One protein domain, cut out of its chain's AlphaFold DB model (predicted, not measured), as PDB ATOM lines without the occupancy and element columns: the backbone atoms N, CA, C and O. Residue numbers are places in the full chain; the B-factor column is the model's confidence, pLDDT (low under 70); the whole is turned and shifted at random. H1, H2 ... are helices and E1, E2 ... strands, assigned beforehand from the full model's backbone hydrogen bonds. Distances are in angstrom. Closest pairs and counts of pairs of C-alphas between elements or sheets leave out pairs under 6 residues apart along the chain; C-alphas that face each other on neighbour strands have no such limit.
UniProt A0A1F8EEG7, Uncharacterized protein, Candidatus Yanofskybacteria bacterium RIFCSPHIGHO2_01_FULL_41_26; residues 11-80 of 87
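This is residues 11 to 80 of the 87 residues of an uncharacterized protein of Candidatus Yanofskybacteria bacterium RIFCSPHIGHO2_01_FULL_41_26 (UniProt A0A1F8EEG7). A long two-stranded hairpin, E1 and E2, has a helical hairpin packed on it: H1 packs mostly on E2, while H2 comes near the strands with residues 45 to 50. The 70 printed residues include H1, H2, E1 and E2 in that order, mixed helices and strands, with an antiparallel sheet E1 - E2. Elongated, 40 by 26 by 16 A, it is only just compact, close to loose, with a radius of gyration of the C-alphas of 12.9 A.

Start at the hairpin of E1, residues 55 to 64, and E2, residues 70 to 79, antiparallel at 161 degrees; N 59 and O 75 are within hydrogen-bond range, 2.9 A. Look next at H1, residues 11 to 27, whose closest C-alphas with E2 are Glu 25 and Ile 72, 5.2 A. H2, residues 36 to 51, touches H1 in a helical hairpin, closest C-alphas Met 20 and Phe 42, 5.8 A, at a shallow tilt of 26 degrees, opposite ways. The closest C-alphas of H2 and E1 are Lys 46 and Val 56, 6.6 A. In H1 and H2 every O i to N i+4 pair is within hydrogen-bond range.

Find C-alpha 55 at (10.893, -26.279, 44.653), where E1 begins its 29.6 A; E2, 28.9 A, ends at C-alpha 79, (8.369, -29.193, 41.543). H1 spans 24.1 A and H2 22.3 A.

The printed part has no cut and no long link; the farthest C-alphas, Gly 53 and Ser 67, are 41.0 A apart. Residues 28 to 34 have pLDDT under 70.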
ATOM      1  N   ASN A  11      -3.100 -28.390  49.545       81.25
ATOM      2  CA  ASN A  11      -3.976 -27.226  49.457       81.25
ATOM      3  C   ASN A  11      -3.239 -25.942  49.854       81.25
ATOM      4  O   ASN A  11      -3.390 -24.915  49.196       81.25
ATOM      5  N   ARG A  12      -2.410 -25.976  50.906       82.00
ATOM      6  CA  ARG A  12      -1.613 -24.803  51.306       82.00
ATOM      7  C   ARG A  12      -0.567 -24.437  50.261       82.00
ATOM      8  O   ARG A  12      -0.387 -23.254  49.987       82.00
ATOM      9  N   VAL A  13       0.090 -25.433  49.672       84.56
ATOM     10  CA  VAL A  13       1.084 -25.219  48.610       84.56
ATOM     11  C   VAL A  13       0.430 -24.622  47.364       84.56
ATOM     12  O   VAL A  13       0.962 -23.672  46.794       84.56
ATOM     13  N   GLU A  14      -0.739 -25.125  46.966       85.19
ATOM     14  CA  GLU A  14      -1.487 -24.613  45.818       85.19
ATOM     15  C   GLU A  14      -1.964 -23.173  46.044       85.19
ATOM     16  O   GLU A  14      -1.756 -22.315  45.188       85.19
ATOM     17  N   ILE A  15      -2.510 -22.865  47.227       89.06
ATOM     18  CA  ILE A  15      -2.908 -21.497  47.596       89.06
ATOM     19  C   ILE A  15      -1.701 -20.552  47.562       89.06
ATOM     20  O   ILE A  15      -1.800 -19.444  47.029       89.06
ATOM     21  N   ALA A  16      -0.554 -20.979  48.096       88.94
ATOM     22  CA  ALA A  16       0.667 -20.182  48.072       88.94
ATOM     23  C   ALA A  16       1.155 -19.934  46.633       88.94
ATOM     24  O   ALA A  16       1.480 -18.798  46.289       88.94
ATOM     25  N   ALA A  17       1.138 -20.955  45.773       86.88
ATOM     26  CA  ALA A  17       1.527 -20.834  44.368       86.88
ATOM     27  C   ALA A  17       0.584 -19.912  43.572       86.88
ATOM     28  O   ALA A  17       1.050 -19.075  42.797       86.88
ATOM     29  N   LEU A  18      -0.731 -20.006  43.801       89.38
ATOM     30  CA  LEU A  18      -1.725 -19.115  43.194       89.38
ATOM     31  C   LEU A  18      -1.518 -17.661  43.627       89.38
ATOM     32  O   LEU A  18      -1.553 -16.758  42.792       89.38
ATOM     33  N   ARG A  19      -1.236 -17.428  44.913       91.12
ATOM     34  CA  ARG A  19      -0.950 -16.081  45.417       91.12
ATOM     35  C   ARG A  19       0.347 -15.514  44.833       91.12
ATOM     36  O   ARG A  19       0.394 -14.344  44.473       91.12
ATOM     37  N   MET A  20       1.382 -16.343  44.679       88.38
ATOM     38  CA  MET A  20       2.622 -15.950  43.999       88.38
ATOM     39  C   MET A  20       2.373 -15.557  42.540       88.38
ATOM     40  O   MET A  20       2.928 -14.561  42.077       88.38
ATOM     41  N   LYS A  21       1.521 -16.306  41.829       89.81
ATOM     42  CA  LYS A  21       1.108 -15.978  40.460       89.81
ATOM     43  C   LYS A  21       0.421 -14.613  40.405       89.81
ATOM     44  O   LYS A  21       0.835 -13.762  39.623       89.81
ATOM     45  N   GLU A  22      -0.560 -14.385  41.274       88.81
ATOM     46  CA  GLU A  22      -1.288 -13.115  41.354       88.81
ATOM     47  C   GLU A  22      -0.345 -11.929  41.602       88.81
ATOM     48  O   GLU A  22      -0.448 -10.910  40.920       88.81
ATOM     49  N   ILE A  23       0.616 -12.067  42.523       87.94
ATOM     50  CA  ILE A  23       1.627 -11.033  42.779       87.94
ATOM     51  C   ILE A  23       2.395 -10.697  41.498       87.94
ATOM     52  O   ILE A  23       2.511  -9.522  41.159       87.94
ATOM     53  N   ILE A  24       2.885 -11.693  40.753       85.75
ATOM     54  CA  ILE A  24       3.656 -11.451  39.523       85.75
ATOM     55  C   ILE A  24       2.807 -10.724  38.467       85.75
ATOM     56  O   ILE A  24       3.279  -9.761  37.858       85.75
ATOM     57  N   GLU A  25       1.566 -11.169  38.256       85.12
ATOM     58  CA  GLU A  25       0.672 -10.624  37.225       85.12
ATOM     59  C   GLU A  25       0.184  -9.207  37.550       85.12
ATOM     60  O   GLU A  25      -0.005  -8.392  36.644       85.12
ATOM     61  N   THR A  26       0.015  -8.890  38.837       83.25
ATOM     62  CA  THR A  26      -0.489  -7.586  39.295       83.25
ATOM     63  C   THR A  26       0.613  -6.553  39.484       83.25
ATOM     64  O   THR A  26       0.438  -5.402  39.091       83.25
ATOM     65  N   THR A  27       1.757  -6.944  40.047       75.69
ATOM     66  CA  THR A  27       2.814  -5.983  40.402       75.69
ATOM     67  C   THR A  27       3.835  -5.744  39.317       75.69
ATOM     68  O   THR A  27       4.546  -4.744  39.396       75.69
ATOM     69  N   TRP A  28       3.920  -6.626  38.312       67.38
ATOM     70  CA  TRP A  28       4.925  -6.542  37.256       67.38
ATOM     71  C   TRP A  28       6.295  -6.273  37.875       67.38
ATOM     72  O   TRP A  28       6.767  -5.143  37.787       67.38
ATOM     73  N   LEU A  29       6.901  -7.274  38.533       62.19
ATOM     74  CA  LEU A  29       8.183  -7.200  39.267       62.19
ATOM     75  C   LEU A  29       9.392  -6.762  38.392       62.19
ATOM     76  O   LEU A  29      10.396  -7.460  38.278       62.19
ATOM     77  N   ARG A  30       9.296  -5.604  37.737       61.00
ATOM     78  CA  ARG A  30      10.293  -4.925  36.914       61.00
ATOM     79  C   ARG A  30      11.143  -3.992  37.766       61.00
ATOM     80  O   ARG A  30      12.328  -3.876  37.481       61.00
ATOM     81  N   ASP A  31      10.556  -3.361  38.790       65.62
ATOM     82  CA  ASP A  31      11.271  -2.530  39.763       65.62
ATOM     83  C   ASP A  31      10.996  -3.016  41.198       65.62
ATOM     84  O   ASP A  31       9.886  -2.850  41.710       65.62
ATOM     85  N   PRO A  32      11.994  -3.626  41.859       63.47
ATOM     86  CA  PRO A  32      11.856  -4.114  43.223       63.47
ATOM     87  C   PRO A  32      11.548  -3.046  44.269       63.47
ATOM     88  O   PRO A  32      10.942  -3.353  45.290       63.47
ATOM     89  N   VAL A  33      11.973  -1.804  44.036       67.31
ATOM     90  CA  VAL A  33      11.850  -0.721  45.018       67.31
ATOM     91  C   VAL A  33      10.410  -0.222  45.097       67.31
ATOM     92  O   VAL A  33       9.954   0.193  46.158       67.31
ATOM     93  N   LEU A  34       9.670  -0.297  43.988       66.50
ATOM     94  CA  LEU A  34       8.260   0.097  43.938       66.50
ATOM     95  C   LEU A  34       7.313  -0.983  44.484       66.50
ATOM     96  O   LEU A  34       6.181  -0.659  44.823       66.50
ATOM     97  N   ASN A  35       7.793  -2.227  44.605       81.31
ATOM     98  CA  ASN A  35       7.014  -3.417  44.962       81.31
ATOM     99  C   ASN A  35       7.567  -4.113  46.223       81.31
ATOM    100  O   ASN A  35       7.555  -5.341  46.329       81.31
ATOM    101  N   GLU A  36       8.158  -3.355  47.152       82.31
ATOM    102  CA  GLU A  36       8.894  -3.910  48.298       82.31
ATOM    103  C   GLU A  36       8.022  -4.849  49.149       82.31
ATOM    104  O   GLU A  36       8.463  -5.934  49.538       82.31
ATOM    105  N   VAL A  37       6.758  -4.475  49.379       85.50
ATOM    106  CA  VAL A  37       5.797  -5.280  50.149       85.50
ATOM    107  C   VAL A  37       5.518  -6.604  49.445       85.50
ATOM    108  O   VAL A  37       5.561  -7.666  50.068       85.50
ATOM    109  N   GLU A  38       5.283  -6.561  48.140       86.06
ATOM    110  CA  GLU A  38       4.925  -7.732  47.353       86.06
ATOM    111  C   GLU A  38       6.119  -8.655  47.120       86.06
ATOM    112  O   GLU A  38       5.953  -9.870  47.089       86.06
ATOM    113  N   ILE A  39       7.341  -8.121  47.070       86.00
ATOM    114  CA  ILE A  39       8.570  -8.925  47.069       86.00
ATOM    115  C   ILE A  39       8.763  -9.647  48.396       86.00
ATOM    116  O   ILE A  39       9.148 -10.821  48.410       86.00
ATOM    117  N   VAL A  40       8.511  -8.971  49.517       89.75
ATOM    118  CA  VAL A  40       8.581  -9.601  50.838       89.75
ATOM    119  C   VAL A  40       7.533 -10.710  50.948       89.75
ATOM    120  O   VAL A  40       7.864 -11.817  51.380       89.75
ATOM    121  N   GLU A  41       6.298 -10.459  50.507       89.19
ATOM    122  CA  GLU A  41       5.237 -11.470  50.479       89.19
ATOM    123  C   GLU A  41       5.610 -12.649  49.569       89.19
ATOM    124  O   GLU A  41       5.536 -13.802  49.997       89.19
ATOM    125  N   PHE A  42       6.086 -12.376  48.353       89.69
ATOM    126  CA  PHE A  42       6.499 -13.391  47.388       89.69
ATOM    127  C   PHE A  42       7.605 -14.293  47.941       89.69
ATOM    128  O   PHE A  42       7.499 -15.519  47.891       89.69
ATOM    129  N   ASN A  43       8.652 -13.704  48.525       89.12
ATOM    130  CA  ASN A  43       9.754 -14.462  49.115       89.12
ATOM    131  C   ASN A  43       9.307 -15.278  50.333       89.12
ATOM    132  O   ASN A  43       9.783 -16.397  50.526       89.12
ATOM    133  N   ARG A  44       8.367 -14.759  51.135       92.88
ATOM    134  CA  ARG A  44       7.776 -15.503  52.254       92.88
ATOM    135  C   ARG A  44       7.015 -16.737  51.763       92.88
ATOM    136  O   ARG A  44       7.188 -17.810  52.335       92.88
ATOM    137  N   LEU A  45       6.199 -16.593  50.717       90.50
ATOM    138  CA  LEU A  45       5.432 -17.696  50.120       90.50
ATOM    139  C   LEU A  45       6.350 -18.740  49.483       90.50
ATOM    140  O   LEU A  45       6.176 -19.936  49.709       90.50
ATOM    141  N   LYS A  46       7.381 -18.290  48.760       89.12
ATOM    142  CA  LYS A  46       8.408 -19.174  48.209       89.12
ATOM    143  C   LYS A  46       9.075 -20.002  49.310       89.12
ATOM    144  O   LYS A  46       9.148 -21.219  49.191       89.12
ATOM    145  N   ALA A  47       9.496 -19.359  50.400       89.31
ATOM    146  CA  ALA A  47      10.105 -20.049  51.531       89.31
ATOM    147  C   ALA A  47       9.137 -21.036  52.210       89.31
ATOM    148  O   ALA A  47       9.566 -22.095  52.654       89.31
ATOM    149  N   GLU A  48       7.838 -20.728  52.285       87.94
ATOM    150  CA  GLU A  48       6.824 -21.648  52.822       87.94
ATOM    151  C   GLU A  48       6.757 -22.954  52.014       87.94
ATOM    152  O   GLU A  48       6.744 -24.035  52.605       87.94
ATOM    153  N   ILE A  49       6.804 -22.863  50.681       86.38
ATOM    154  CA  ILE A  49       6.815 -24.027  49.783       86.38
ATOM    155  C   ILE A  49       8.171 -24.755  49.834       86.38
ATOM    156  O   ILE A  49       8.225 -25.982  49.868       86.38
ATOM    157  N   GLU A  50       9.282 -24.023  49.900       86.00
ATOM    158  CA  GLU A  50      10.620 -24.627  49.961       86.00
ATOM    159  C   GLU A  50      10.904 -25.338  51.292       86.00
ATOM    160  O   GLU A  50      11.549 -26.387  51.314       86.00
ATOM    161  N   ASN A  51      10.349 -24.844  52.402       85.06
ATOM    162  CA  ASN A  51      10.484 -25.467  53.722       85.06
ATOM    163  C   ASN A  51       9.817 -26.845  53.819       85.06
ATOM    164  O   ASN A  51      10.197 -27.644  54.673       85.06
ATOM    165  N   VAL A  52       8.845 -27.141  52.951       84.00
ATOM    166  CA  VAL A  52       8.226 -28.474  52.864       84.00
ATOM    167  C   VAL A  52       8.947 -29.398  51.874       84.00
ATOM    168  O   VAL A  52       8.452 -30.475  51.555       84.00
ATOM    169  N   GLY A  53      10.136 -29.004  51.403       81.31
ATOM    170  CA  GLY A  53      10.973 -29.809  50.513       81.31
ATOM    171  C   GLY A  53      10.544 -29.768  49.048       81.31
ATOM    172  O   GLY A  53      10.959 -30.623  48.270       81.31
ATOM    173  N   LEU A  54       9.714 -28.797  48.666       85.06
ATOM    174  CA  LEU A  54       9.301 -28.560  47.286       85.06
ATOM    175  C   LEU A  54      10.137 -27.433  46.675       85.06
ATOM    176  O   LEU A  54      10.751 -26.645  47.380       85.06
ATOM    177  N   TYR A  55      10.188 -27.345  45.355       84.06
ATOM    178  CA  TYR A  55      10.893 -26.279  44.653       84.06
ATOM    179  C   TYR A  55       9.911 -25.447  43.842       84.06
ATOM    180  O   TYR A  55       9.010 -25.998  43.217       84.06
ATOM    181  N   VAL A  56      10.092 -24.129  43.814       84.12
ATOM    182  CA  VAL A  56       9.225 -23.232  43.041       84.12
ATOM    183  C   VAL A  56      10.003 -22.642  41.877       84.12
ATOM    184  O   VAL A  56      11.029 -21.993  42.071       84.12
ATOM    185  N   ASN A  57       9.482 -22.833  40.669       86.06
ATOM    186  CA  ASN A  57       9.942 -22.161  39.461       86.06
ATOM    187  C   ASN A  57       8.804 -21.309  38.889       86.06
ATOM    188  O   ASN A  57       7.645 -21.704  38.980       86.06
ATOM    189  N   TRP A  58       9.110 -20.171  38.270       86.31
ATOM    190  CA  TRP A  58       8.097 -19.365  37.597       86.31
ATOM    191  C   TRP A  58       8.591 -18.840  36.254       86.31
ATOM    192  O   TRP A  58       9.742 -18.433  36.106       86.31
ATOM    193  N   GLU A  59       7.693 -18.835  35.276       84.88
ATOM    194  CA  GLU A  59       7.897 -18.203  33.978       84.88
ATOM    195  C   GLU A  59       6.961 -17.009  33.834       84.88
ATOM    196  O   GLU A  59       5.825 -17.030  34.301       84.88
ATOM    197  N   VAL A  60       7.445 -15.960  33.172       83.50
ATOM    198  CA  VAL A  60       6.684 -14.733  32.927       83.50
ATOM    199  C   VAL A  60       6.614 -14.509  31.426       83.50
ATOM    200  O   VAL A  60       7.644 -14.487  30.749       83.50
ATOM    201  N   ARG A  61       5.405 -14.340  30.895       84.19
ATOM    202  CA  ARG A  61       5.157 -14.097  29.474       84.19
ATOM    203  C   ARG A  61       4.395 -12.791  29.307       84.19
ATOM    204  O   ARG A  61       3.458 -12.502  30.044       84.19
ATOM    205  N   PHE A  62       4.799 -12.000  28.317       81.31
ATOM    206  CA  PHE A  62       4.034 -10.829  27.904       81.31
ATOM    207  C   PHE A  62       2.985 -11.266  26.891       81.31
ATOM    208  O   PHE A  62       3.315 -11.882  25.876       81.31
ATOM    209  N   LYS A  63       1.732 -10.925  27.162       79.44
ATOM    210  CA  LYS A  63       0.603 -11.186  26.280       79.44
ATOM    211  C   LYS A  63      -0.099  -9.874  25.991       79.44
ATOM    212  O   LYS A  63      -0.206  -9.019  26.859       79.44
ATOM    213  N   ILE A  64      -0.561  -9.710  24.764       73.69
ATOM    214  CA  ILE A  64      -1.476  -8.627  24.417       73.69
ATOM    215  C   ILE A  64      -2.858  -9.261  24.435       73.69
ATOM    216  O   ILE A  64      -3.063 -10.287  23.781       73.69
ATOM    217  N   ASP A  65      -3.754  -8.735  25.260       72.25
ATOM    218  CA  ASP A  65      -5.124  -9.232  25.302       72.25
ATOM    219  C   ASP A  65      -5.955  -8.719  24.118       72.25
ATOM    220  O   ASP A  65      -5.491  -7.917  23.306       72.25
ATOM    221  N   ASP A  66      -7.197  -9.190  24.002       72.50
ATOM    222  CA  ASP A  66      -8.081  -8.814  22.894       72.50
ATOM    223  C   ASP A  66      -8.446  -7.312  22.897       72.50
ATOM    224  O   ASP A  66      -8.877  -6.782  21.872       72.50
ATOM    225  N   SER A  67      -8.243  -6.609  24.020       76.69
ATOM    226  CA  SER A  67      -8.365  -5.146  24.132       76.69
ATOM    227  C   SER A  67      -7.130  -4.387  23.637       76.69
ATOM    228  O   SER A  67      -7.195  -3.168  23.482       76.69
ATOM    229  N   GLY A  68      -6.028  -5.081  23.337       71.06
ATOM    230  CA  GLY A  68      -4.763  -4.464  22.947       71.06
ATOM    231  C   GLY A  68      -3.910  -4.009  24.134       71.06
ATOM    232  O   GLY A  68      -2.855  -3.408  23.917       71.06
ATOM    233  N   ASP A  69      -4.325  -4.312  25.365       73.50
ATOM    234  CA  ASP A  69      -3.594  -3.934  26.565       73.50
ATOM    235  C   ASP A  69      -2.507  -4.979  26.863       73.50
ATOM    236  O   ASP A  69      -2.766  -6.193  26.859       73.50
ATOM    237  N   PRO A  70      -1.259  -4.546  27.113       72.88
ATOM    238  CA  PRO A  70      -0.198  -5.464  27.475       72.88
ATOM    239  C   PRO A  70      -0.461  -5.995  28.887       72.88
ATOM    240  O   PRO A  70      -0.536  -5.237  29.852       72.88
ATOM    241  N   LYS A  71      -0.568  -7.316  29.004       76.94
ATOM    242  CA  LYS A  71      -0.689  -8.065  30.251       76.94
ATOM    243  C   LYS A  71       0.537  -8.939  30.472       76.94
ATOM    244  O   LYS A  71       1.159  -9.433  29.528       76.94
ATOM    245  N   ILE A  72       0.875  -9.130  31.739       81.31
ATOM    246  CA  ILE A  72       1.796 -10.176  32.155       81.31
ATOM    247  C   ILE A  72       0.967 -11.394  32.537       81.31
ATOM    248  O   ILE A  72       0.015 -11.282  33.303       81.31
ATOM    249  N   GLU A  73       1.348 -12.541  31.994       83.56
ATOM    250  CA  GLU A  73       0.860 -13.853  32.392       83.56
ATOM    251  C   GLU A  73       2.010 -14.587  33.084       83.56
ATOM    252  O   GLU A  73       3.134 -14.614  32.571       83.56
ATOM    253  N   ALA A  74       1.745 -15.141  34.265       85.31
ATOM    254  CA  ALA A  74       2.736 -15.872  35.040       85.31
ATOM    255  C   ALA A  74       2.341 -17.342  35.203       85.31
ATOM    256  O   ALA A  74       1.213 -17.674  35.575       85.31
ATOM    257  N   ASP A  75       3.303 -18.229  34.977       85.69
ATOM    258  CA  ASP A  75       3.169 -19.666  35.195       85.69
ATOM    259  C   ASP A  75       4.064 -20.071  36.365       85.69
ATOM    260  O   ASP A  75       5.282 -20.179  36.221       85.69
ATOM    261  N   VAL A  76       3.461 -20.283  37.538       84.56
ATOM    262  CA  VAL A  76       4.155 -20.750  38.745       84.56
ATOM    263  C   VAL A  76       4.040 -22.270  38.827       84.56
ATOM    264  O   VAL A  76       2.946 -22.817  38.935       84.56
ATOM    265  N   ASN A  77       5.182 -22.949  38.788       85.50
ATOM    266  CA  ASN A  77       5.301 -24.399  38.835       85.50
ATOM    267  C   ASN A  77       5.945 -24.832  40.152       85.50
ATOM    268  O   ASN A  77       7.059 -24.412  40.476       85.50
ATOM    269  N   VAL A  78       5.274 -25.725  40.878       82.62
ATOM    270  CA  VAL A  78       5.834 -26.377  42.065       82.62
ATOM    271  C   VAL A  78       6.353 -27.758  41.672       82.62
ATOM    272  O   VAL A  78       5.628 -28.587  41.128       82.62
ATOM    273  N   LEU A  79       7.635 -27.994  41.921       80.31
ATOM    274  CA  LEU A  79       8.369 -29.193  41.543       80.31
ATOM    275  C   LEU A  79       8.733 -29.987  42.796       80.31
ATOM    276  O   LEU A  79       9.285 -29.447  43.751       80.31
ATOM    277  N   ILE A  80       8.481 -31.292  42.771       78.12
ATOM    278  CA  ILE A  80       8.983 -32.210  43.796       78.12
ATOM    279  C   ILE A  80      10.396 -32.630  43.368       78.12
ATOM    280  O   ILE A  80      10.544 -33.209  42.284       78.12
TER     281      ILE A  80